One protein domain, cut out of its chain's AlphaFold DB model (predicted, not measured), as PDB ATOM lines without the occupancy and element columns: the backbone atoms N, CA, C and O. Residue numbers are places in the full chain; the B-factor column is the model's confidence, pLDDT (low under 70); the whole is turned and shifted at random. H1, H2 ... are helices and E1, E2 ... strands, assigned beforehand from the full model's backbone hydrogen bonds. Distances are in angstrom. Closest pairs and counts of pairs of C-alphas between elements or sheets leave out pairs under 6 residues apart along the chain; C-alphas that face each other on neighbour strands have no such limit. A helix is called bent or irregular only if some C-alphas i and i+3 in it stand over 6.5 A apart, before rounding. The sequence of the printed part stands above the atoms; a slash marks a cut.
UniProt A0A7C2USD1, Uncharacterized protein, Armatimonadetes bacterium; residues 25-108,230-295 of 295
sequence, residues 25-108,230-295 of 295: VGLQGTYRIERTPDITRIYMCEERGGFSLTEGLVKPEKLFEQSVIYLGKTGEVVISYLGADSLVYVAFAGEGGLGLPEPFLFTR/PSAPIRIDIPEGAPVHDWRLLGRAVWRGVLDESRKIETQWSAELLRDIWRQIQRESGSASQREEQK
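This is residues 25 to 108 and 230 to 295 of the 295 residues of an uncharacterized protein of Armatimonadetes bacterium (UniProt A0A7C2USD1). One twisted wall of seven strands runs through the model, with a small hairpin, E3 and E4, reaching out past one end of its long strands E1, E2 and E5. At the opposite end the long helix H2 grazes the sheet and slants away until residues 289 to 295 stick out free, while the short helix H1 stands up from the sheet over E7. The printed part has 150 residues with two named helices and nine named strands, in the order E1 E2 E3 E4 E5 E6 E7 E8 H1 E9 H2, and its class is mixed, helices and strands. The large sheet is mixed, in the order E1 E2 E5 E6 E7 E8 E9. The whole is compact, with a radius of gyration of the C-alphas of 17.2 A and spans of 63 by 43 by 32 A.

In the large sheet, E5, residues 64 to 71, is antiparallel to E2, residues 39 to 46, with N 42 and O 68 2.8 A apart. E2 forms a hairpin with the edge strand E1, residues 29 to 36, where N 32 and O 43 are 2.9 A apart. E5, E6, residues 77 to 82, and E7, residues 87 to 92, form a meander, each strand the antiparallel neighbour of the one before; N 69 and O 79 are 2.8 A apart, as are N 89 and O 80. E8, residues 243 to 246, is parallel to E7 at 17 degrees, with N 245 and O 88 2.8 A apart. E9, residues 265 to 268, the other edge strand, is antiparallel to E8, with N 244 and O 267 2.8 A apart. H1, residues 248 to 256, is on the sheet, over E7, at a height over the sheet of 6.8 A; it stands up from the sheet, rising 57 degrees, and the closest C-alphas of H1 and E7, those of Arg 248 and Phe 92, are 4.6 A apart. H1 is irregular: C-alphas 249 and 252 are 9.2 A apart. H2, residues 271 to 292, only grazes the sheet with its residues 273 to 281; the closest C-alphas of H2 and E6, those of Ile 281 and Val 77, are 7.5 A apart. H1 and H2 are apart. E3, residues 50 to 52, and E4, residues 56 to 58, form an antiparallel hairpin, with N 52 and O 56 2.8 A apart. O i to N i+4 pairs within hydrogen-bond range number 16 of 18 in H2 and 0 of 5 in H1, which has 4 of 6 O i to N i+3 pairs within range.

E1 begins at C-alpha 29 (-28.040, 38.188, 5.811) and is 23.7 A long; E5 is 22.6 A and E2 22.5 A. H2, 32.6 A, ends at C-alpha 292 (-69.702, 30.157, -7.148).

The two C-alphas farthest apart, those of Thr 54 and Gln 294, are 64.4 A apart. Residues 109 to 229 are not printed, and C-alphas 108 and 230 across the cut are 25.1 A apart. Of the links printed whole, none is long. Mean pLDDT of the printed part is 86.1; residues 52 to 53, 106 and 286 to 295 are under 70.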
ATOM      1  N   VAL A  25     -20.017  47.039  -0.361       74.19
ATOM      2  CA  VAL A  25     -19.781  45.615  -0.642       74.19
ATOM      3  C   VAL A  25     -19.841  44.774   0.633       74.19
ATOM      4  O   VAL A  25     -19.365  45.171   1.700       74.19
ATOM      5  N   GLY A  26     -20.384  43.561   0.506       77.06
ATOM      6  CA  GLY A  26     -20.260  42.522   1.529       77.06
ATOM      7  C   GLY A  26     -21.169  42.720   2.738       77.06
ATOM      8  O   GLY A  26     -20.738  42.460   3.862       77.06
ATOM      9  N   LEU A  27     -22.392  43.216   2.520       84.38
ATOM     10  CA  LEU A  27     -23.480  43.048   3.483       84.38
ATOM     11  C   LEU A  27     -23.956  41.594   3.470       84.38
ATOM     12  O   LEU A  27     -24.032  40.978   2.405       84.38
ATOM     13  N   GLN A  28     -24.256  41.051   4.644       88.31
ATOM     14  CA  GLN A  28     -24.689  39.664   4.798       88.31
ATOM     15  C   GLN A  28     -26.053  39.562   5.471       88.31
ATOM     16  O   GLN A  28     -26.465  40.423   6.244       88.31
ATOM     17  N   GLY A  29     -26.757  38.470   5.197       91.25
ATOM     18  CA  GLY A  29     -28.040  38.188   5.811       91.25
ATOM     19  C   GLY A  29     -28.454  36.742   5.622       91.25
ATOM     20  O   GLY A  29     -27.866  35.996   4.843       91.25
ATOM     21  N   THR A  30     -29.472  36.341   6.367       93.00
ATOM     22  CA  THR A  30     -30.087  35.024   6.284       93.00
ATOM     23  C   THR A  30     -31.577  35.177   6.040       93.00
ATOM     24  O   THR A  30     -32.262  35.954   6.704       93.00
ATOM     25  N   TYR A  31     -32.071  34.375   5.102       93.06
ATOM     26  CA  TYR A  31     -33.488  34.204   4.831       93.06
ATOM     27  C   TYR A  31     -33.881  32.780   5.208       93.06
ATOM     28  O   TYR A  31     -33.207  31.822   4.827       93.06
ATOM     29  N   ARG A  32     -34.991  32.629   5.929       92.94
ATOM     30  CA  ARG A  32     -35.607  31.327   6.189       92.94
ATOM     31  C   ARG A  32     -37.041  31.346   5.688       92.94
ATOM     32  O   ARG A  32     -37.862  32.115   6.182       92.94
ATOM     33  N   ILE A  33     -37.328  30.491   4.712       91.88
ATOM     34  CA  ILE A  33     -38.671  30.295   4.173       91.88
ATOM     35  C   ILE A  33     -39.224  28.993   4.739       91.88
ATOM     36  O   ILE A  33     -38.630  27.929   4.576       91.88
ATOM     37  N   GLU A  34     -40.381  29.077   5.382       92.12
ATOM     38  CA  GLU A  34     -41.099  27.934   5.934       92.12
ATOM     39  C   GLU A  34     -42.496  27.889   5.323       92.12
ATOM     40  O   GLU A  34     -43.153  28.924   5.181       92.12
ATOM     41  N   ARG A  35     -42.963  26.692   4.950       88.31
ATOM     42  CA  ARG A  35     -44.275  26.523   4.314       88.31
ATOM     43  C   ARG A  35     -45.045  25.316   4.818       88.31
ATOM     44  O   ARG A  35     -44.517  24.205   4.872       88.31
ATOM     45  N   THR A  36     -46.320  25.539   5.087       90.75
ATOM     46  CA  THR A  36     -47.383  24.536   5.197       90.75
ATOM     47  C   THR A  36     -48.491  24.899   4.198       90.75
ATOM     48  O   THR A  36     -48.424  25.968   3.586       90.75
ATOM     49  N   PRO A  37     -49.521  24.055   4.002       89.06
ATOM     50  CA  PRO A  37     -50.637  24.393   3.116       89.06
ATOM     51  C   PRO A  37     -51.361  25.705   3.457       89.06
ATOM     52  O   PRO A  37     -51.917  26.323   2.558       89.06
ATOM     53  N   ASP A  38     -51.341  26.127   4.726       92.31
ATOM     54  CA  ASP A  38     -52.094  27.291   5.210       92.31
ATOM     55  C   ASP A  38     -51.198  28.430   5.724       92.31
ATOM     56  O   ASP A  38     -51.708  29.463   6.149       92.31
ATOM     57  N   ILE A  39     -49.874  28.246   5.775       93.88
ATOM     58  CA  ILE A  39     -48.950  29.253   6.309       93.88
ATOM     59  C   ILE A  39     -47.689  29.294   5.454       93.88
ATOM     60  O   ILE A  39     -47.002  28.287   5.292       93.88
ATOM     61  N   THR A  40     -47.332  30.481   4.969       93.12
ATOM     62  CA  THR A  40     -45.992  30.768   4.439       93.12
ATOM     63  C   THR A  40     -45.328  31.811   5.323       93.12
ATOM     64  O   THR A  40     -45.833  32.922   5.448       93.12
ATOM     65  N   ARG A  41     -44.187  31.472   5.926       93.62
ATOM     66  CA  ARG A  41     -43.365  32.401   6.708       93.62
ATOM     67  C   ARG A  41     -42.071  32.693   5.965       93.62
ATOM     68  O   ARG A  41     -41.396  31.774   5.511       93.62
ATOM     69  N   ILE A  42     -41.718  33.969   5.887       93.06
ATOM     70  CA  ILE A  42     -40.425  34.460   5.427       93.06
ATOM     71  C   ILE A  42     -39.806  35.203   6.602       93.06
ATOM     72  O   ILE A  42     -40.278  36.266   6.998       93.06
ATOM     73  N   TYR A  43     -38.778  34.614   7.193       93.25
ATOM     74  CA  TYR A  43     -37.946  35.265   8.193       93.25
ATOM     75  C   TYR A  43     -36.705  35.839   7.518       93.25
ATOM     76  O   TYR A  43     -36.067  35.152   6.719       93.25
ATOM     77  N   MET A  44     -36.370  37.080   7.849       92.19
ATOM     78  CA  MET A  44     -35.220  37.807   7.325       92.19
ATOM     79  C   MET A  44     -34.426  38.370   8.497       92.19
ATOM     80  O   MET A  44     -34.995  39.023   9.372       92.19
ATOM     81  N   CYS A  45     -33.120  38.126   8.494       93.00
ATOM     82  CA  CYS A  45     -32.173  38.713   9.431       93.00
ATOM     83  C   CYS A  45     -30.940  39.155   8.644       93.00
ATOM     84  O   CYS A  45     -30.174  38.306   8.190       93.00
ATOM     85  N   GLU A  46     -30.780  40.453   8.401       90.81
ATOM     86  CA  GLU A  46     -29.781  40.959   7.452       90.81
ATOM     87  C   GLU A  46     -29.159  42.295   7.860       90.81
ATOM     88  O   GLU A  46     -29.759  43.113   8.559       90.81
ATOM     89  N   GLU A  47     -27.941  42.537   7.386       89.19
ATOM     90  CA  GLU A  47     -27.305  43.845   7.425       89.19
ATOM     91  C   GLU A  47     -27.926  44.740   6.341       89.19
ATOM     92  O   GLU A  47     -27.801  44.474   5.145       89.19
ATOM     93  N   ARG A  48     -28.573  45.840   6.741       83.38
ATOM     94  CA  ARG A  48     -29.055  46.882   5.823       83.38
ATOM     95  C   ARG A  48     -28.181  48.121   5.897       83.38
ATOM     96  O   ARG A  48     -28.153  48.794   6.922       83.38
ATOM     97  N   GLY A  49     -27.495  48.435   4.801       77.06
ATOM     98  CA  GLY A  49     -26.746  49.683   4.679       77.06
ATOM     99  C   GLY A  49     -27.633  50.903   4.938       77.06
ATOM    100  O   GLY A  49     -28.775  50.958   4.481       77.06
ATOM    101  N   GLY A  50     -27.101  51.872   5.676       72.62
ATOM    102  CA  GLY A  50     -27.707  53.180   5.891       72.62
ATOM    103  C   GLY A  50     -26.931  54.268   5.158       72.62
ATOM    104  O   GLY A  50     -25.785  54.070   4.762       72.62
ATOM    105  N   PHE A  51     -27.547  55.436   4.996       70.12
ATOM    106  CA  PHE A  51     -26.859  56.626   4.506       70.12
ATOM    107  C   PHE A  51     -26.821  57.684   5.608       70.12
ATOM    108  O   PHE A  51     -27.857  58.105   6.119       70.12
ATOM    109  N   SER A  52     -25.614  58.108   5.959       69.25
ATOM    110  CA  SER A  52     -25.322  59.208   6.865       69.25
ATOM    111  C   SER A  52     -24.862  60.415   6.055       69.25
ATOM    112  O   SER A  52     -23.980  60.308   5.207       69.25
ATOM    113  N   LEU A  53     -25.421  61.593   6.337       69.81
ATOM    114  CA  LEU A  53     -24.997  62.840   5.687       69.81
ATOM    115  C   LEU A  53     -23.541  63.212   6.014       69.81
ATOM    116  O   LEU A  53     -22.920  63.949   5.254       69.81
ATOM    117  N   THR A  54     -23.006  62.727   7.138       76.38
ATOM    118  CA  THR A  54     -21.641  63.025   7.598       76.38
ATOM    119  C   THR A  54     -20.646  61.923   7.259       76.38
ATOM    120  O   THR A  54     -19.487  62.220   6.989       76.38
ATOM    121  N   GLU A  55     -21.083  60.666   7.279       70.75
ATOM    122  CA  GLU A  55     -20.207  59.494   7.126       70.75
ATOM    123  C   GLU A  55     -20.403  58.768   5.786       70.75
ATOM    124  O   GLU A  55     -19.649  57.855   5.461       70.75
ATOM    125  N   GLY A  56     -21.385  59.183   4.978       72.44
ATOM    126  CA  GLY A  56     -21.745  58.514   3.731       72.44
ATOM    127  C   GLY A  56     -22.478  57.193   3.975       72.44
ATOM    128  O   GLY A  56     -23.268  57.067   4.910       72.44
ATOM    129  N   LEU A  57     -22.255  56.198   3.113       72.44
ATOM    130  CA  LEU A  57     -22.801  54.853   3.313       72.44
ATOM    131  C   LEU A  57     -22.176  54.204   4.549       72.44
ATOM    132  O   LEU A  57     -20.961  54.045   4.633       72.44
ATOM    133  N   VAL A  58     -23.023  53.777   5.478       77.62
ATOM    134  CA  VAL A  58     -22.613  53.161   6.740       77.62
ATOM    135  C   VAL A  58     -23.227  51.778   6.885       77.62
ATOM    136  O   VAL A  58     -24.379  51.539   6.513       77.62
ATOM    137  N   LYS A  59     -22.450  50.844   7.442       77.56
ATOM    138  CA  LYS A  59     -22.995  49.566   7.904       77.56
ATOM    139  C   LYS A  59     -23.814  49.803   9.179       77.56
ATOM    140  O   LYS A  59     -23.412  50.624  10.001       77.56
ATOM    141  N   PRO A  60     -24.947  49.114   9.356       75.81
ATOM    142  CA  PRO A  60     -25.786  49.309  10.528       75.81
ATOM    143  C   PRO A  60     -25.141  48.679  11.769       75.81
ATOM    144  O   PRO A  60     -24.475  47.651  11.683       75.81
ATOM    145  N   GLU A  61     -25.396  49.258  12.944       75.56
ATOM    146  CA  GLU A  61     -24.951  48.680  14.224       75.56
ATOM    147  C   GLU A  61     -25.754  47.435  14.628       75.56
ATOM    148  O   GLU A  61     -25.285  46.612  15.416       75.56
ATOM    149  N   LYS A  62     -26.983  47.300  14.119       82.94
ATOM    150  CA  LYS A  62     -27.900  46.196  14.420       82.94
ATOM    151  C   LYS A  62     -28.416  45.565  13.137       82.94
ATOM    152  O   LYS A  62     -28.667  46.259  12.153       82.94
ATOM    153  N   LEU A  63     -28.619  44.253  13.184       88.38
ATOM    154  CA  LEU A  63     -29.279  43.524  12.109       88.38
ATOM    155  C   LEU A  63     -30.747  43.940  12.021       88.38
ATOM    156  O   LEU A  63     -31.417  44.146  13.035       88.38
ATOM    157  N   PHE A  64     -31.238  44.045  10.793       89.44
ATOM    158  CA  PHE A  64     -32.657  44.152  10.524       89.44
ATOM    159  C   PHE A  64     -33.284  42.768  10.674       89.44
ATOM    160  O   PHE A  64     -32.868  41.836   9.988       89.44
ATOM    161  N   GLU A  65     -34.285  42.640  11.543       92.88
ATOM    162  CA  GLU A  65     -34.989  41.384  11.794       92.88
ATOM    163  C   GLU A  65     -36.492  41.537  11.545       92.88
ATOM    164  O   GLU A  65     -37.167  42.349  12.190       92.88
ATOM    165  N   GLN A  66     -37.027  40.720  10.634       93.38
ATOM    166  CA  GLN A  66     -38.441  40.720  10.276       93.38
ATOM    167  C   GLN A  66     -38.957  39.301  10.023       93.38
ATOM    168  O   GLN A  66     -38.310  38.492   9.361       93.38
ATOM    169  N   SER A  67     -40.167  39.014  10.498       94.31
ATOM    170  CA  SER A  67     -40.963  37.865  10.060       94.31
ATOM    171  C   SER A  67     -42.183  38.343   9.284       94.31
ATOM    172  O   SER A  67     -43.014  39.063   9.828       94.31
ATOM    173  N   VAL A  68     -42.324  37.892   8.044       94.75
ATOM    174  CA  VAL A  68     -43.536  38.066   7.241       94.75
ATOM    175  C   VAL A  68     -44.269  36.736   7.176       94.75
ATOM    176  O   VAL A  68     -43.689  35.724   6.787       94.75
ATOM    177  N   ILE A  69     -45.534  36.718   7.574       95.00
ATOM    178  CA  ILE A  69     -46.349  35.512   7.680       95.00
ATOM    179  C   ILE A  69     -47.617  35.713   6.856       95.00
ATOM    180  O   ILE A  69     -48.474  36.521   7.201       95.00
ATOM    181  N   TYR A  70     -47.740  34.946   5.781       94.75
ATOM    182  CA  TYR A  70     -48.944  34.834   4.970       94.75
ATOM    183  C   TYR A  70     -49.791  33.694   5.532       94.75
ATOM    184  O   TYR A  70     -49.338  32.547   5.571       94.75
ATOM    185  N   LEU A  71     -50.998  34.018   5.989       96.12
ATOM    186  CA  LEU A  71     -51.962  33.081   6.553       96.12
ATOM    187  C   LEU A  71     -53.081  32.771   5.567       96.12
ATOM    188  O   LEU A  71     -53.599  33.666   4.902       96.12
ATOM    189  N   GLY A  72     -53.481  31.506   5.578       94.31
ATOM    190  CA  GLY A  72     -54.461  30.911   4.689       94.31
ATOM    191  C   GLY A  72     -53.831  30.363   3.404       94.31
ATOM    192  O   GLY A  72     -52.646  30.557   3.116       94.31
ATOM    193  N   LYS A  73     -54.629  29.608   2.645       90.38
ATOM    194  CA  LYS A  73     -54.166  28.825   1.486       90.38
ATOM    195  C   LYS A  73     -53.603  29.692   0.374       90.38
ATOM    196  O   LYS A  73     -52.762  29.241  -0.405       90.38
ATOM    197  N   THR A  74     -54.101  30.919   0.267       89.69
ATOM    198  CA  THR A  74     -53.690  31.856  -0.771       89.69
ATOM    199  C   THR A  74     -53.067  33.123  -0.204       89.69
ATOM    200  O   THR A  74     -52.750  34.006  -0.990       89.69
ATOM    201  N   GLY A  75     -52.811  33.196   1.108       92.62
ATOM    202  CA  GLY A  75     -52.207  34.354   1.775       92.62
ATOM    203  C   GLY A  75     -53.209  35.456   2.103       92.62
ATOM    204  O   GLY A  75     -52.886  36.633   1.987       92.62
ATOM    205  N   GLU A  76     -54.420  35.073   2.493       95.06
ATOM    206  CA  GLU A  76     -55.567  35.930   2.781       95.06
ATOM    207  C   GLU A  76     -55.276  37.023   3.815       95.06
ATOM    208  O   GLU A  76     -55.844  38.115   3.737       95.06
ATOM    209  N   VAL A  77     -54.380  36.757   4.769       96.38
ATOM    210  CA  VAL A  77     -53.894  37.742   5.742       96.38
ATOM    211  C   VAL A  77     -52.374  37.753   5.755       96.38
ATOM    212  O   VAL A  77     -51.744  36.699   5.770       96.38
ATOM    213  N   VAL A  78     -51.788  38.947   5.809       95.38
ATOM    214  CA  VAL A  78     -50.346  39.149   5.949       95.38
ATOM    215  C   VAL A  78     -50.059  39.757   7.313       95.38
ATOM    216  O   VAL A  78     -50.640  40.777   7.684       95.38
ATOM    217  N   ILE A  79     -49.161  39.118   8.058       96.25
ATOM    218  CA  ILE A  79     -48.654  39.585   9.347       96.25
ATOM    219  C   ILE A  79     -47.179  39.923   9.179       96.25
ATOM    220  O   ILE A  79     -46.400  39.092   8.720       96.25
ATOM    221  N   SER A  80     -46.797  41.130   9.569       95.56
ATOM    222  CA  SER A  80     -45.423  41.619   9.534       95.56
ATOM    223  C   SER A  80     -44.983  41.891  10.965       95.56
ATOM    224  O   SER A  80     -45.561  42.744  11.632       95.56
ATOM    225  N   TYR A  81     -44.012  41.135  11.466       95.69
ATOM    226  CA  TYR A  81     -43.460  41.300  12.806       95.69
ATOM    227  C   TYR A  81     -42.027  41.813  12.719       95.69
ATOM    228  O   TYR A  81     -41.169  41.154  12.128       95.69
ATOM    229  N   LEU A  82     -41.782  42.972  13.326       92.88
ATOM    230  CA  LEU A  82     -40.463  43.579  13.454       92.88
ATOM    231  C   LEU A  82     -39.849  43.206  14.798       92.88
ATOM    232  O   LEU A  82     -40.336  43.639  15.842       92.88
ATOM    233  N   GLY A  83     -38.768  42.424  14.769       83.44
ATOM    234  CA  GLY A  83     -38.144  41.895  15.986       83.44
ATOM    235  C   GLY A  83     -37.577  42.999  16.881       83.44
ATOM    236  O   GLY A  83     -37.832  43.015  18.084       83.44
ATOM    237  N   ALA A  84     -36.880  43.971  16.284       78.75
ATOM    238  CA  ALA A  84     -36.226  45.059  17.014       78.75
ATOM    239  C   ALA A  84     -37.218  45.974  17.754       78.75
ATOM    240  O   ALA A  84     -36.966  46.351  18.898       78.75
ATOM    241  N   ASP A  85     -38.354  46.277  17.125       79.88
ATOM    242  CA  ASP A  85     -39.368  47.190  17.671       79.88
ATOM    243  C   ASP A  85     -40.478  46.452  18.430       79.88
ATOM    244  O   ASP A  85     -41.357  47.073  19.026       79.88
ATOM    245  N   SER A  86     -40.455  45.114  18.392       89.75
ATOM    246  CA  SER A  86     -41.541  44.250  18.862       89.75
ATOM    247  C   SER A  86     -42.918  44.680  18.339       89.75
ATOM    248  O   SER A  86     -43.920  44.549  19.037       89.75
ATOM    249  N   LEU A  87     -42.971  45.192  17.108       95.31
ATOM    250  CA  LEU A  87     -44.172  45.762  16.507       95.31
ATOM    251  C   LEU A  87     -44.746  44.818  15.458       95.31
ATOM    252  O   LEU A  87     -44.018  44.258  14.634       95.31
ATOM    253  N   VAL A  88     -46.064  44.657  15.488       97.00
ATOM    254  CA  VAL A  88     -46.799  43.791  14.573       97.00
ATOM    255  C   VAL A  88     -47.718  44.631  13.703       97.00
ATOM    256  O   VAL A  88     -48.473  45.464  14.199       97.00
ATOM    257  N   TYR A  89     -47.723  44.350  12.411       96.25
ATOM    258  CA  TYR A  89     -48.719  44.857  11.485       96.25
ATOM    259  C   TYR A  89     -49.534  43.704  10.924       96.25
ATOM    260  O   TYR A  89     -48.987  42.647  10.606       96.25
ATOM    261  N   VAL A  90     -50.841  43.908  10.782       97.00
ATOM    262  CA  VAL A  90     -51.751  42.910  10.213       97.00
ATOM    263  C   VAL A  90     -52.549  43.550   9.089       97.00
ATOM    264  O   VAL A  90     -53.141  44.607   9.279       97.00
ATOM    265  N   ALA A  91     -52.592  42.912   7.923       95.06
ATOM    266  CA  ALA A  91     -53.359  43.379   6.774       95.06
ATOM    267  C   ALA A  91     -54.141  42.230   6.126       95.06
ATOM    268  O   ALA A  91     -53.669  41.096   6.071       95.06
ATOM    269  N   PHE A  92     -55.342  42.522   5.624       94.44
ATOM    270  CA  PHE A  92     -56.186  41.545   4.932       94.44
ATOM    271  C   PHE A  92     -56.041  41.711   3.415       94.44
ATOM    272  O   PHE A  92     -56.447  42.731   2.862       94.44
ATOM    273  N   ALA A  93     -55.469  40.710   2.750       90.81
ATOM    274  CA  ALA A  93     -55.288  40.681   1.300       90.81
ATOM    275  C   ALA A  93     -56.474  40.024   0.573       90.81
ATOM    276  O   ALA A  93     -56.732  40.324  -0.595       90.81
ATOM    277  N   GLY A  94     -57.205  39.136   1.254       90.69
ATOM    278  CA  GLY A  94     -58.179  38.255   0.614       90.69
ATOM    279  C   GLY A  94     -57.511  37.233  -0.312       90.69
ATOM    280  O   GLY A  94     -56.298  37.028  -0.267       90.69
ATOM    281  N   GLU A  95     -58.305  36.575  -1.153       88.12
ATOM    282  CA  GLU A  95     -57.792  35.522  -2.032       88.12
ATOM    283  C   GLU A  95     -56.644  36.024  -2.925       88.12
ATOM    284  O   GLU A  95     -56.689  37.132  -3.463       88.12
ATOM    285  N   GLY A  96     -55.595  35.212  -3.061       85.88
ATOM    286  CA  GLY A  96     -54.431  35.516  -3.897       85.88
ATOM    287  C   GLY A  96     -53.388  36.437  -3.254       85.88
ATOM    288  O   GLY A  96     -52.492  36.911  -3.953       85.88
ATOM    289  N   GLY A  97     -53.450  36.678  -1.941       89.00
ATOM    290  CA  GLY A  97     -52.483  37.518  -1.225       89.00
ATOM    291  C   GLY A  97     -51.016  37.051  -1.269       89.00
ATOM    292  O   GLY A  97     -50.123  37.883  -1.180       89.00
ATOM    293  N   LEU A  98     -50.726  35.767  -1.516       88.38
ATOM    294  CA  LEU A  98     -49.371  35.243  -1.780       88.38
ATOM    295  C   LEU A  98     -48.740  35.837  -3.049       88.38
ATOM    296  O   LEU A  98     -47.529  35.750  -3.230       88.38
ATOM    297  N   GLY A  99     -49.556  36.405  -3.940       88.00
ATOM    298  CA  GLY A  99     -49.110  37.158  -5.107       88.00
ATOM    299  C   GLY A  99     -48.705  38.601  -4.804       88.00
ATOM    300  O   GLY A  99     -48.180  39.283  -5.688       88.00
ATOM    301  N   LEU A 100     -48.965  39.076  -3.584       87.69
ATOM    302  CA  LEU A 100     -48.745  40.452  -3.163       87.69
ATOM    303  C   LEU A 100     -47.524  40.553  -2.232       87.69
ATOM    304  O   LEU A 100     -47.299  39.677  -1.389       87.69
ATOM    305  N   PRO A 101     -46.723  41.624  -2.356       85.19
ATOM    306  CA  PRO A 101     -45.611  41.869  -1.453       85.19
ATOM    307  C   PRO A 101     -46.149  42.182  -0.054       85.19
ATOM    308  O   PRO A 101     -47.323  42.496   0.117       85.19
ATOM    309  N   GLU A 102     -45.312  42.115   0.972       87.69
ATOM    310  CA  GLU A 102     -45.711  42.604   2.296       87.69
ATOM    311  C   GLU A 102     -45.911  44.134   2.250       87.69
ATOM    312  O   GLU A 102     -45.058  44.819   1.691       87.69
ATOM    313  N   PRO A 103     -47.019  44.694   2.766       85.12
ATOM    314  CA  PRO A 103     -47.392  46.069   2.428       85.12
ATOM    315  C   PRO A 103     -46.737  47.174   3.274       85.12
ATOM    316  O   PRO A 103     -46.857  48.336   2.897       85.12
ATOM    317  N   PHE A 104     -46.081  46.873   4.404       84.88
ATOM    318  CA  PHE A 104     -45.557  47.911   5.307       84.88
ATOM    319  C   PHE A 104     -44.066  48.197   5.105       84.88
ATOM    320  O   PHE A 104     -43.638  49.342   5.231       84.88
ATOM    321  N   LEU A 105     -43.273  47.179   4.776       77.00
ATOM    322  CA  LEU A 105     -41.823  47.269   4.567       77.00
ATOM    323  C   LEU A 105     -41.374  46.662   3.230       77.00
ATOM    324  O   LEU A 105     -40.176  46.634   2.948       77.00
ATOM    325  N   PHE A 106     -42.331  46.233   2.401       68.31
ATOM    326  CA  PHE A 106     -42.163  45.780   1.023       68.31
ATOM    327  C   PHE A 106     -41.161  44.638   0.875       68.31
ATOM    328  O   PHE A 106     -40.060  44.795   0.346       68.31
ATOM    329  N   THR A 107     -41.584  43.428   1.254       74.62
ATOM    330  CA  THR A 107     -40.918  42.225   0.728       74.62
ATOM    331  C   THR A 107     -41.021  42.224  -0.798       74.62
ATOM    332  O   THR A 107     -42.107  42.379  -1.346       74.62
ATOM    333  N   ARG A 108     -39.897  42.049  -1.497       83.38
ATOM    334  CA  ARG A 108     -39.843  42.104  -2.966       83.38
ATOM    335  C   ARG A 108     -40.611  40.946  -3.617       83.38
ATOM    336  O   ARG A 108     -40.619  39.829  -3.101       83.38
ATOM    337  N   PRO A 230     -37.154  19.070   6.082       83.75
ATOM    338  CA  PRO A 230     -38.567  18.726   6.009       83.75
ATOM    339  C   PRO A 230     -39.431  19.775   6.712       83.75
ATOM    340  O   PRO A 230     -39.040  20.313   7.751       83.75
ATOM    341  N   SER A 231     -40.603  20.053   6.140       73.44
ATOM    342  CA  SER A 231     -41.539  21.007   6.733       73.44
ATOM    343  C   SER A 231     -41.992  20.520   8.113       73.44
ATOM    344  O   SER A 231     -42.327  19.348   8.297       73.44
ATOM    345  N   ALA A 232     -41.998  21.434   9.080       81.31
ATOM    346  CA  ALA A 232     -42.548  21.243  10.413       81.31
ATOM    347  C   ALA A 232     -43.762  22.169  10.595       81.31
ATOM    348  O   ALA A 232     -43.881  23.168   9.879       81.31
ATOM    349  N   PRO A 233     -44.669  21.886  11.549       89.06
ATOM    350  CA  PRO A 233     -45.738  22.818  11.881       89.06
ATOM    351  C   PRO A 233     -45.169  24.202  12.212       89.06
ATOM    352  O   PRO A 233     -44.406  24.351  13.170       89.06
ATOM    353  N   ILE A 234     -45.551  25.210  11.428       91.56
ATOM    354  CA  ILE A 234     -45.103  26.587  11.643       91.56
ATOM    355  C   ILE A 234     -45.833  27.140  12.861       91.56
ATOM    356  O   ILE A 234     -47.063  27.194  12.898       91.56
ATOM    357  N   ARG A 235     -45.064  27.559  13.866       90.06
ATOM    358  CA  ARG A 235     -45.577  28.281  15.032       90.06
ATOM    359  C   ARG A 235     -45.378  29.773  14.812       90.06
ATOM    360  O   ARG A 235     -44.289  30.200  14.439       90.06
ATOM    361  N   ILE A 236     -46.431  30.546  15.055       92.44
ATOM    362  CA  ILE A 236     -46.356  32.006  15.084       92.44
ATOM    363  C   ILE A 236     -45.887  32.387  16.487       92.44
ATOM    364  O   ILE A 236     -46.630  32.253  17.454       92.44
ATOM    365  N   ASP A 237     -44.624  32.781  16.583       91.06
ATOM    366  CA  ASP A 237     -43.855  33.008  17.810       91.06
ATOM    367  C   ASP A 237     -43.730  34.499  18.162       91.06
ATOM    368  O   ASP A 237     -42.737  34.940  18.737       91.06
ATOM    369  N   ILE A 238     -44.762  35.279  17.840       94.81
ATOM    370  CA  ILE A 238     -44.849  36.691  18.217       94.81
ATOM    371  C   ILE A 238     -45.136  36.786  19.731       94.81
ATOM    372  O   ILE A 238     -46.063  36.116  20.204       94.81
ATOM    373  N   PRO A 239     -44.378  37.594  20.502       94.88
ATOM    374  CA  PRO A 239     -44.581  37.735  21.943       94.88
ATOM    375  C   PRO A 239     -45.993  38.210  22.313       94.88
ATOM    376  O   PRO A 239     -46.524  39.147  21.717       94.88
ATOM    377  N   GLU A 240     -46.591  37.591  23.333       96.00
ATOM    378  CA  GLU A 240     -47.867  38.043  23.902       96.00
ATOM    379  C   GLU A 240     -47.733  39.489  24.406       96.00
ATOM    380  O   GLU A 240     -46.745  39.841  25.054       96.00
ATOM    381  N   GLY A 241     -48.725  40.330  24.113       96.62
ATOM    382  CA  GLY A 241     -48.718  41.739  24.506       96.62
ATOM    383  C   GLY A 241     -47.970  42.673  23.548       96.62
ATOM    384  O   GLY A 241     -48.031  43.887  23.746       96.62
ATOM    385  N   ALA A 242     -47.296  42.152  22.512       97.38
ATOM    386  CA  ALA A 242     -46.629  42.979  21.505       97.38
ATOM    387  C   ALA A 242     -47.629  43.959  20.856       97.38
ATOM    388  O   ALA A 242     -48.732  43.534  20.511       97.38
ATOM    389  N   PRO A 243     -47.307  45.254  20.697       97.88
ATOM    390  CA  PRO A 243     -48.201  46.207  20.048       97.88
ATOM    391  C   PRO A 243     -48.545  45.773  18.619       97.88
ATOM    392  O   PRO A 243     -47.687  45.311  17.864       97.88
ATOM    393  N   VAL A 244     -49.815  45.937  18.253       98.06
ATOM    394  CA  VAL A 244     -50.350  45.588  16.936       98.06
ATOM    395  C   VAL A 244     -51.003  46.807  16.302       98.06
ATOM    396  O   VAL A 244     -51.908  47.411  16.880       98.06
ATOM    397  N   HIS A 245     -50.600  47.098  15.070       96.69
ATOM    398  CA  HIS A 245     -51.342  47.934  14.139       96.69
ATOM    399  C   HIS A 245     -52.147  47.032  13.199       96.69
ATOM    400  O   HIS A 245     -51.617  46.460  12.241       96.69
ATOM    401  N   ASP A 246     -53.431  46.871  13.500       96.69
ATOM    402  CA  ASP A 246     -54.335  46.040  12.716       96.69
ATOM    403  C   ASP A 246     -55.059  46.895  11.668       96.69
ATOM    404  O   ASP A 246     -55.868  47.771  11.977       96.69
ATOM    405  N   TRP A 247     -54.738  46.621  10.408       95.62
ATOM    406  CA  TRP A 247     -55.248  47.298   9.223       95.62
ATOM    407  C   TRP A 247     -56.196  46.412   8.411       95.62
ATOM    408  O   TRP A 247     -56.503  46.721   7.258       95.62
ATOM    409  N   ARG A 248     -56.699  45.302   8.968       95.00
ATOM    410  CA  ARG A 248     -57.570  44.367   8.232       95.00
ATOM    411  C   ARG A 248     -58.833  45.031   7.673       95.00
ATOM    412  O   ARG A 248     -59.298  44.620   6.613       95.00
ATOM    413  N   LEU A 249     -59.349  46.084   8.316       92.06
ATOM    414  CA  LEU A 249     -60.517  46.847   7.842       92.06
ATOM    415  C   LEU A 249     -60.274  47.629   6.542       92.06
ATOM    416  O   LEU A 249     -61.227  47.998   5.855       92.06
ATOM    417  N   LEU A 250     -59.014  47.900   6.200       90.38
ATOM    418  CA  LEU A 250     -58.644  48.555   4.948       90.38
ATOM    419  C   LEU A 250     -58.600  47.591   3.760       90.38
ATOM    420  O   LEU A 250     -58.653  48.036   2.610       90.38
ATOM    421  N   GLY A 251     -58.519  46.284   4.016       90.31
ATOM    422  CA  GLY A 251     -58.340  45.280   2.974       90.31
ATOM    423  C   GLY A 251     -57.147  45.613   2.069       90.31
ATOM    424  O   GLY A 251     -56.107  46.096   2.521       90.31
ATOM    425  N   ARG A 252     -57.343  45.482   0.755       87.50
ATOM    426  CA  ARG A 252     -56.339  45.824  -0.269       87.50
ATOM    427  C   ARG A 252     -56.017  47.322  -0.391       87.50
ATOM    428  O   ARG A 252     -55.214  47.724  -1.225       87.50
ATOM    429  N   ALA A 253     -56.620  48.202   0.417       85.75
ATOM    430  CA  ALA A 253     -56.184  49.601   0.480       85.75
ATOM    431  C   ALA A 253     -54.774  49.776   1.052       85.75
ATOM    432  O   ALA A 253     -54.060  50.668   0.601       85.75
ATOM    433  N   VAL A 254     -54.347  48.891   1.954       87.44
ATOM    434  CA  VAL A 254     -53.023  48.982   2.590       87.44
ATOM    435  C   VAL A 254     -51.895  48.879   1.555       87.44
ATOM    436  O   VAL A 254     -50.957  49.666   1.582       87.44
ATOM    437  N   TRP A 255     -52.028  47.984   0.575       85.50
ATOM    438  CA  TRP A 255     -51.052  47.795  -0.506       85.50
ATOM    439  C   TRP A 255     -50.956  48.974  -1.481       85.50
ATOM    440  O   TRP A 255     -50.018  49.048  -2.270       85.50
ATOM    441  N   ARG A 256     -51.893  49.924  -1.404       75.06
ATOM    442  CA  ARG A 256     -51.875  51.181  -2.165       75.06
ATOM    443  C   ARG A 256     -51.126  52.299  -1.432       75.06
ATOM    444  O   ARG A 256     -51.184  53.446  -1.855       75.06
ATOM    445  N   GLY A 257     -50.508  52.005  -0.285       73.88
ATOM    446  CA  GLY A 257     -49.939  53.023   0.603       73.88
ATOM    447  C   GLY A 257     -50.999  53.900   1.285       73.88
ATOM    448  O   GLY A 257     -50.661  54.893   1.925       73.88
ATOM    449  N   VAL A 258     -52.286  53.546   1.167       76.31
ATOM    450  CA  VAL A 258     -53.382  54.261   1.822       76.31
ATOM    451  C   VAL A 258     -53.502  53.741   3.247       76.31
ATOM    452  O   VAL A 258     -54.178  52.747   3.505       76.31
ATOM    453  N   LEU A 259     -52.832  54.424   4.172       82.31
ATOM    454  CA  LEU A 259     -52.903  54.169   5.609       82.31
ATOM    455  C   LEU A 259     -53.839  55.193   6.265       82.31
ATOM    456  O   LEU A 259     -53.407  56.205   6.810       82.31
ATOM    457  N   ASP A 260     -55.149  54.957   6.162       83.94
ATOM    458  CA  ASP A 260     -56.154  55.766   6.863       83.94
ATOM    459  C   ASP A 260     -56.158  55.412   8.357       83.94
ATOM    460  O   ASP A 260     -56.836  54.472   8.779       83.94
ATOM    461  N   GLU A 261     -55.387  56.165   9.146       88.44
ATOM    462  CA  GLU A 261     -55.227  55.995  10.599       88.44
ATOM    463  C   GLU A 261     -56.562  55.880  11.356       88.44
ATOM    464  O   GLU A 261     -56.618  55.215  12.386       88.44
ATOM    465  N   SER A 262     -57.665  56.446  10.842       87.25
ATOM    466  CA  SER A 262     -58.986  56.318  11.479       87.25
ATOM    467  C   SER A 262     -59.552  54.891  11.444       87.25
ATOM    468  O   SER A 262     -60.453  54.554  12.213       87.25
ATOM    469  N   ARG A 263     -59.025  54.048  10.552       87.94
ATOM    470  CA  ARG A 263     -59.387  52.635  10.386       87.94
ATOM    471  C   ARG A 263     -58.336  51.685  10.951       87.94
ATOM    472  O   ARG A 263     -58.542  50.471  10.894       87.94
ATOM    473  N   LYS A 264     -57.236  52.219  11.487       94.00
ATOM    474  CA  LYS A 264     -56.236  51.452  12.225       94.00
ATOM    475  C   LYS A 264     -56.818  51.048  13.572       94.00
ATOM    476  O   LYS A 264     -57.289  51.893  14.331       94.00
ATOM    477  N   ILE A 265     -56.751  49.764  13.889       95.44
ATOM    478  CA  ILE A 265     -57.053  49.275  15.231       95.44
ATOM    479  C   ILE A 265     -55.725  49.075  15.955       95.44
ATOM    480  O   ILE A 265     -54.921  48.223  15.576       95.44
ATOM    481  N   GLU A 266     -55.497  49.861  17.005       96.19
ATOM    482  CA  GLU A 266     -54.388  49.638  17.931       96.19
ATOM    483  C   GLU A 266     -54.810  48.619  18.985       96.19
ATOM    484  O   GLU A 266     -55.816  48.779  19.678       96.19
ATOM    485  N   THR A 267     -54.054  47.534  19.077       97.00
ATOM    486  CA  THR A 267     -54.309  46.455  20.029       97.00
ATOM    487  C   THR A 267     -52.993  45.789  20.419       97.00
ATOM    488  O   THR A 267     -51.910  46.309  20.149       97.00
ATOM    489  N   GLN A 268     -53.079  44.643  21.077       97.69
ATOM    490  CA  GLN A 268     -51.939  43.824  21.440       97.69
ATOM    491  C   GLN A 268     -52.061  42.430  20.841       97.69
ATOM    492  O   GLN A 268     -53.154  41.876  20.680       97.69
ATOM    493  N   TRP A 269     -50.906  41.858  20.527       97.94
ATOM    494  CA  TRP A 269     -50.803  40.502  20.046       97.94
ATOM    495  C   TRP A 269     -51.284  39.550  21.130       97.94
ATOM    496  O   TRP A 269     -50.846  39.623  22.280       97.94
ATOM    497  N   SER A 270     -52.195  38.664  20.745       97.56
ATOM    498  CA  SER A 270     -52.723  37.641  21.628       97.56
ATOM    499  C   SER A 270     -53.156  36.408  20.858       97.56
ATOM    500  O   SER A 270     -53.491  36.462  19.668       97.56
ATOM    501  N   ALA A 271     -53.240  35.283  21.564       96.44
ATOM    502  CA  ALA A 271     -53.809  34.062  21.006       96.44
ATOM    503  C   ALA A 271     -55.262  34.245  20.516       96.44
ATOM    504  O   ALA A 271     -55.669  33.576  19.566       96.44
ATOM    505  N   GLU A 272     -56.053  35.132  21.137       97.50
ATOM    506  CA  GLU A 272     -57.419  35.412  20.669       97.50
ATOM    507  C   GLU A 272     -57.427  36.238  19.385       97.50
ATOM    508  O   GLU A 272     -58.208  35.920  18.494       97.50
ATOM    509  N   LEU A 273     -56.530  37.221  19.241       97.69
ATOM    510  CA  LEU A 273     -56.389  37.964  17.987       97.69
ATOM    511  C   LEU A 273     -56.039  37.022  16.827       97.69
ATOM    512  O   LEU A 273     -56.669  37.074  15.774       97.69
ATOM    513  N   LEU A 274     -55.093  36.100  17.033       97.06
ATOM    514  CA  LEU A 274     -54.761  35.103  16.016       97.06
ATOM    515  C   LEU A 274     -55.962  34.198  15.682       97.06
ATOM    516  O   LEU A 274     -56.199  33.885  14.515       97.06
ATOM    517  N   ARG A 275     -56.752  33.788  16.685       96.94
ATOM    518  CA  ARG A 275     -57.994  33.028  16.452       96.94
ATOM    519  C   ARG A 275     -59.026  33.838  15.670       96.94
ATOM    520  O   ARG A 275     -59.671  33.277  14.789       96.94
ATOM    521  N   ASP A 276     -59.183  35.124  15.966       97.19
ATOM    522  CA  ASP A 276     -60.073  36.025  15.231       97.19
ATOM    523  C   ASP A 276     -59.658  36.160  13.759       97.19
ATOM    524  O   ASP A 276     -60.498  36.023  12.869       97.19
ATOM    525  N   ILE A 277     -58.357  36.309  13.493       97.06
ATOM    526  CA  ILE A 277     -57.793  36.310  12.137       97.06
ATOM    527  C   ILE A 277     -58.177  35.024  11.390       97.06
ATOM    528  O   ILE A 277     -58.716  35.085  10.286       97.06
ATOM    529  N   TRP A 278     -57.985  33.854  12.006       96.19
ATOM    530  CA  TRP A 278     -58.374  32.580  11.391       96.19
ATOM    531  C   TRP A 278     -59.882  32.463  11.145       96.19
ATOM    532  O   TRP A 278     -60.293  31.986  10.086       96.19
ATOM    533  N   ARG A 279     -60.722  32.928  12.079       95.75
ATOM    534  CA  ARG A 279     -62.182  32.968  11.882       95.75
ATOM    535  C   ARG A 279     -62.567  33.898  10.734       95.75
ATOM    536  O   ARG A 279     -63.508  33.595  10.004       95.75
ATOM    537  N   GLN A 280     -61.884  35.030  10.569       94.12
ATOM    538  CA  GLN A 280     -62.101  35.918   9.427       94.12
ATOM    539  C   GLN A 280     -61.763  35.210   8.115       94.12
ATOM    540  O   GLN A 280     -62.617  35.184   7.234       94.12
ATOM    541  N   ILE A 281     -60.592  34.572   8.015       94.44
ATOM    542  CA  ILE A 281     -60.197  33.798   6.824       94.44
ATOM    543  C   ILE A 281     -61.284  32.770   6.478       94.44
ATOM    544  O   ILE A 281     -61.782  32.751   5.360       94.44
ATOM    545  N   GLN A 282     -61.736  31.977   7.454       91.69
ATOM    546  CA  GLN A 282     -62.770  30.958   7.235       91.69
ATOM    547  C   GLN A 282     -64.111  31.535   6.757       91.69
ATOM    548  O   GLN A 282     -64.743  30.954   5.875       91.69
ATOM    549  N   ARG A 283     -64.555  32.663   7.330       90.38
ATOM    550  CA  ARG A 283     -65.802  33.330   6.920       90.38
ATOM    551  C   ARG A 283     -65.728  33.817   5.476       90.38
ATOM    552  O   ARG A 283     -66.655  33.572   4.708       90.38
ATOM    553  N   GLU A 284     -64.628  34.468   5.114       84.31
ATOM    554  CA  GLU A 284     -64.448  35.046   3.782       84.31
ATOM    555  C   GLU A 284     -64.277  33.945   2.724       84.31
ATOM    556  O   GLU A 284     -64.974  33.966   1.709       84.31
ATOM    557  N   SER A 285     -63.476  32.910   3.004       75.00
ATOM    558  CA  SER A 285     -63.323  31.754   2.109       75.00
ATOM    559  C   SER A 285     -64.630  30.971   1.922       75.00
ATOM    560  O   SER A 285     -64.933  30.547   0.811       75.00
ATOM    561  N   GLY A 286     -65.440  30.799   2.975       62.81
ATOM    562  CA  GLY A 286     -66.736  30.114   2.878       62.81
ATOM    563  C   GLY A 286     -67.804  30.916   2.124       62.81
ATOM    564  O   GLY A 286     -68.663  30.336   1.458       62.81
ATOM    565  N   SER A 287     -67.740  32.250   2.183       58.41
ATOM    566  CA  SER A 287     -68.650  33.132   1.440       58.41
ATOM    567  C   SER A 287     -68.389  33.131  -0.073       58.41
ATOM    568  O   SER A 287     -69.325  33.308  -0.857       58.41
ATOM    569  N   ALA A 288     -67.141  32.887  -0.492       53.84
ATOM    570  CA  ALA A 288     -66.762  32.775  -1.896       53.84
ATOM    571  C   ALA A 288     -67.331  31.497  -2.537       53.84
ATOM    572  O   ALA A 288     -67.964  31.578  -3.589       53.84
ATOM    573  N   SER A 289     -67.237  30.348  -1.854       47.94
ATOM    574  CA  SER A 289     -67.772  29.071  -2.355       47.94
ATOM    575  C   SER A 289     -69.293  29.092  -2.571       47.94
ATOM    576  O   SER A 289     -69.786  28.528  -3.540       47.94
ATOM    577  N   GLN A 290     -70.049  29.812  -1.734       43.53
ATOM    578  CA  GLN A 290     -71.502  29.962  -1.918       43.53
ATOM    579  C   GLN A 290     -71.888  30.887  -3.086       43.53
ATOM    580  O   GLN A 290     -72.994  30.772  -3.614       43.53
ATOM    581  N   ARG A 291     -71.007  31.810  -3.500       47.09
ATOM    582  CA  ARG A 291     -71.234  32.669  -4.678       47.09
ATOM    583  C   ARG A 291     -70.921  31.954  -5.989       47.09
ATOM    584  O   ARG A 291     -71.525  32.297  -7.002       47.09
ATOM    585  N   GLU A 292     -70.003  30.992  -5.979       46.09
ATOM    586  CA  GLU A 292     -69.702  30.157  -7.148       46.09
ATOM    587  C   GLU A 292     -70.794  29.112  -7.412       46.09
ATOM    588  O   GLU A 292     -71.119  28.870  -8.565       46.09
ATOM    589  N   GLU A 293     -71.445  28.573  -6.375       47.03
ATOM    590  CA  GLU A 293     -72.579  27.640  -6.525       47.03
ATOM    591  C   GLU A 293     -73.879  28.297  -7.037       47.03
ATOM    592  O   GLU A 293     -74.845  27.603  -7.355       47.03
ATOM    593  N   GLN A 294     -73.929  29.633  -7.115       42.25
ATOM    594  CA  GLN A 294     -75.097  30.397  -7.579       42.25
ATOM    595  C   GLN A 294     -74.914  31.046  -8.966       42.25
ATOM    596  O   GLN A 294     -75.784  31.813  -9.387       42.25
ATOM    597  N   LYS A 295     -73.813  30.759  -9.671       38.44
ATOM    598  CA  LYS A 295     -73.582  31.165 -11.068       38.44
ATOM    599  C   LYS A 295     -73.693  29.978 -12.015       38.44
ATOM    600  O   LYS A 295     -74.134  30.225 -13.160       38.44
TER     601      LYS A 295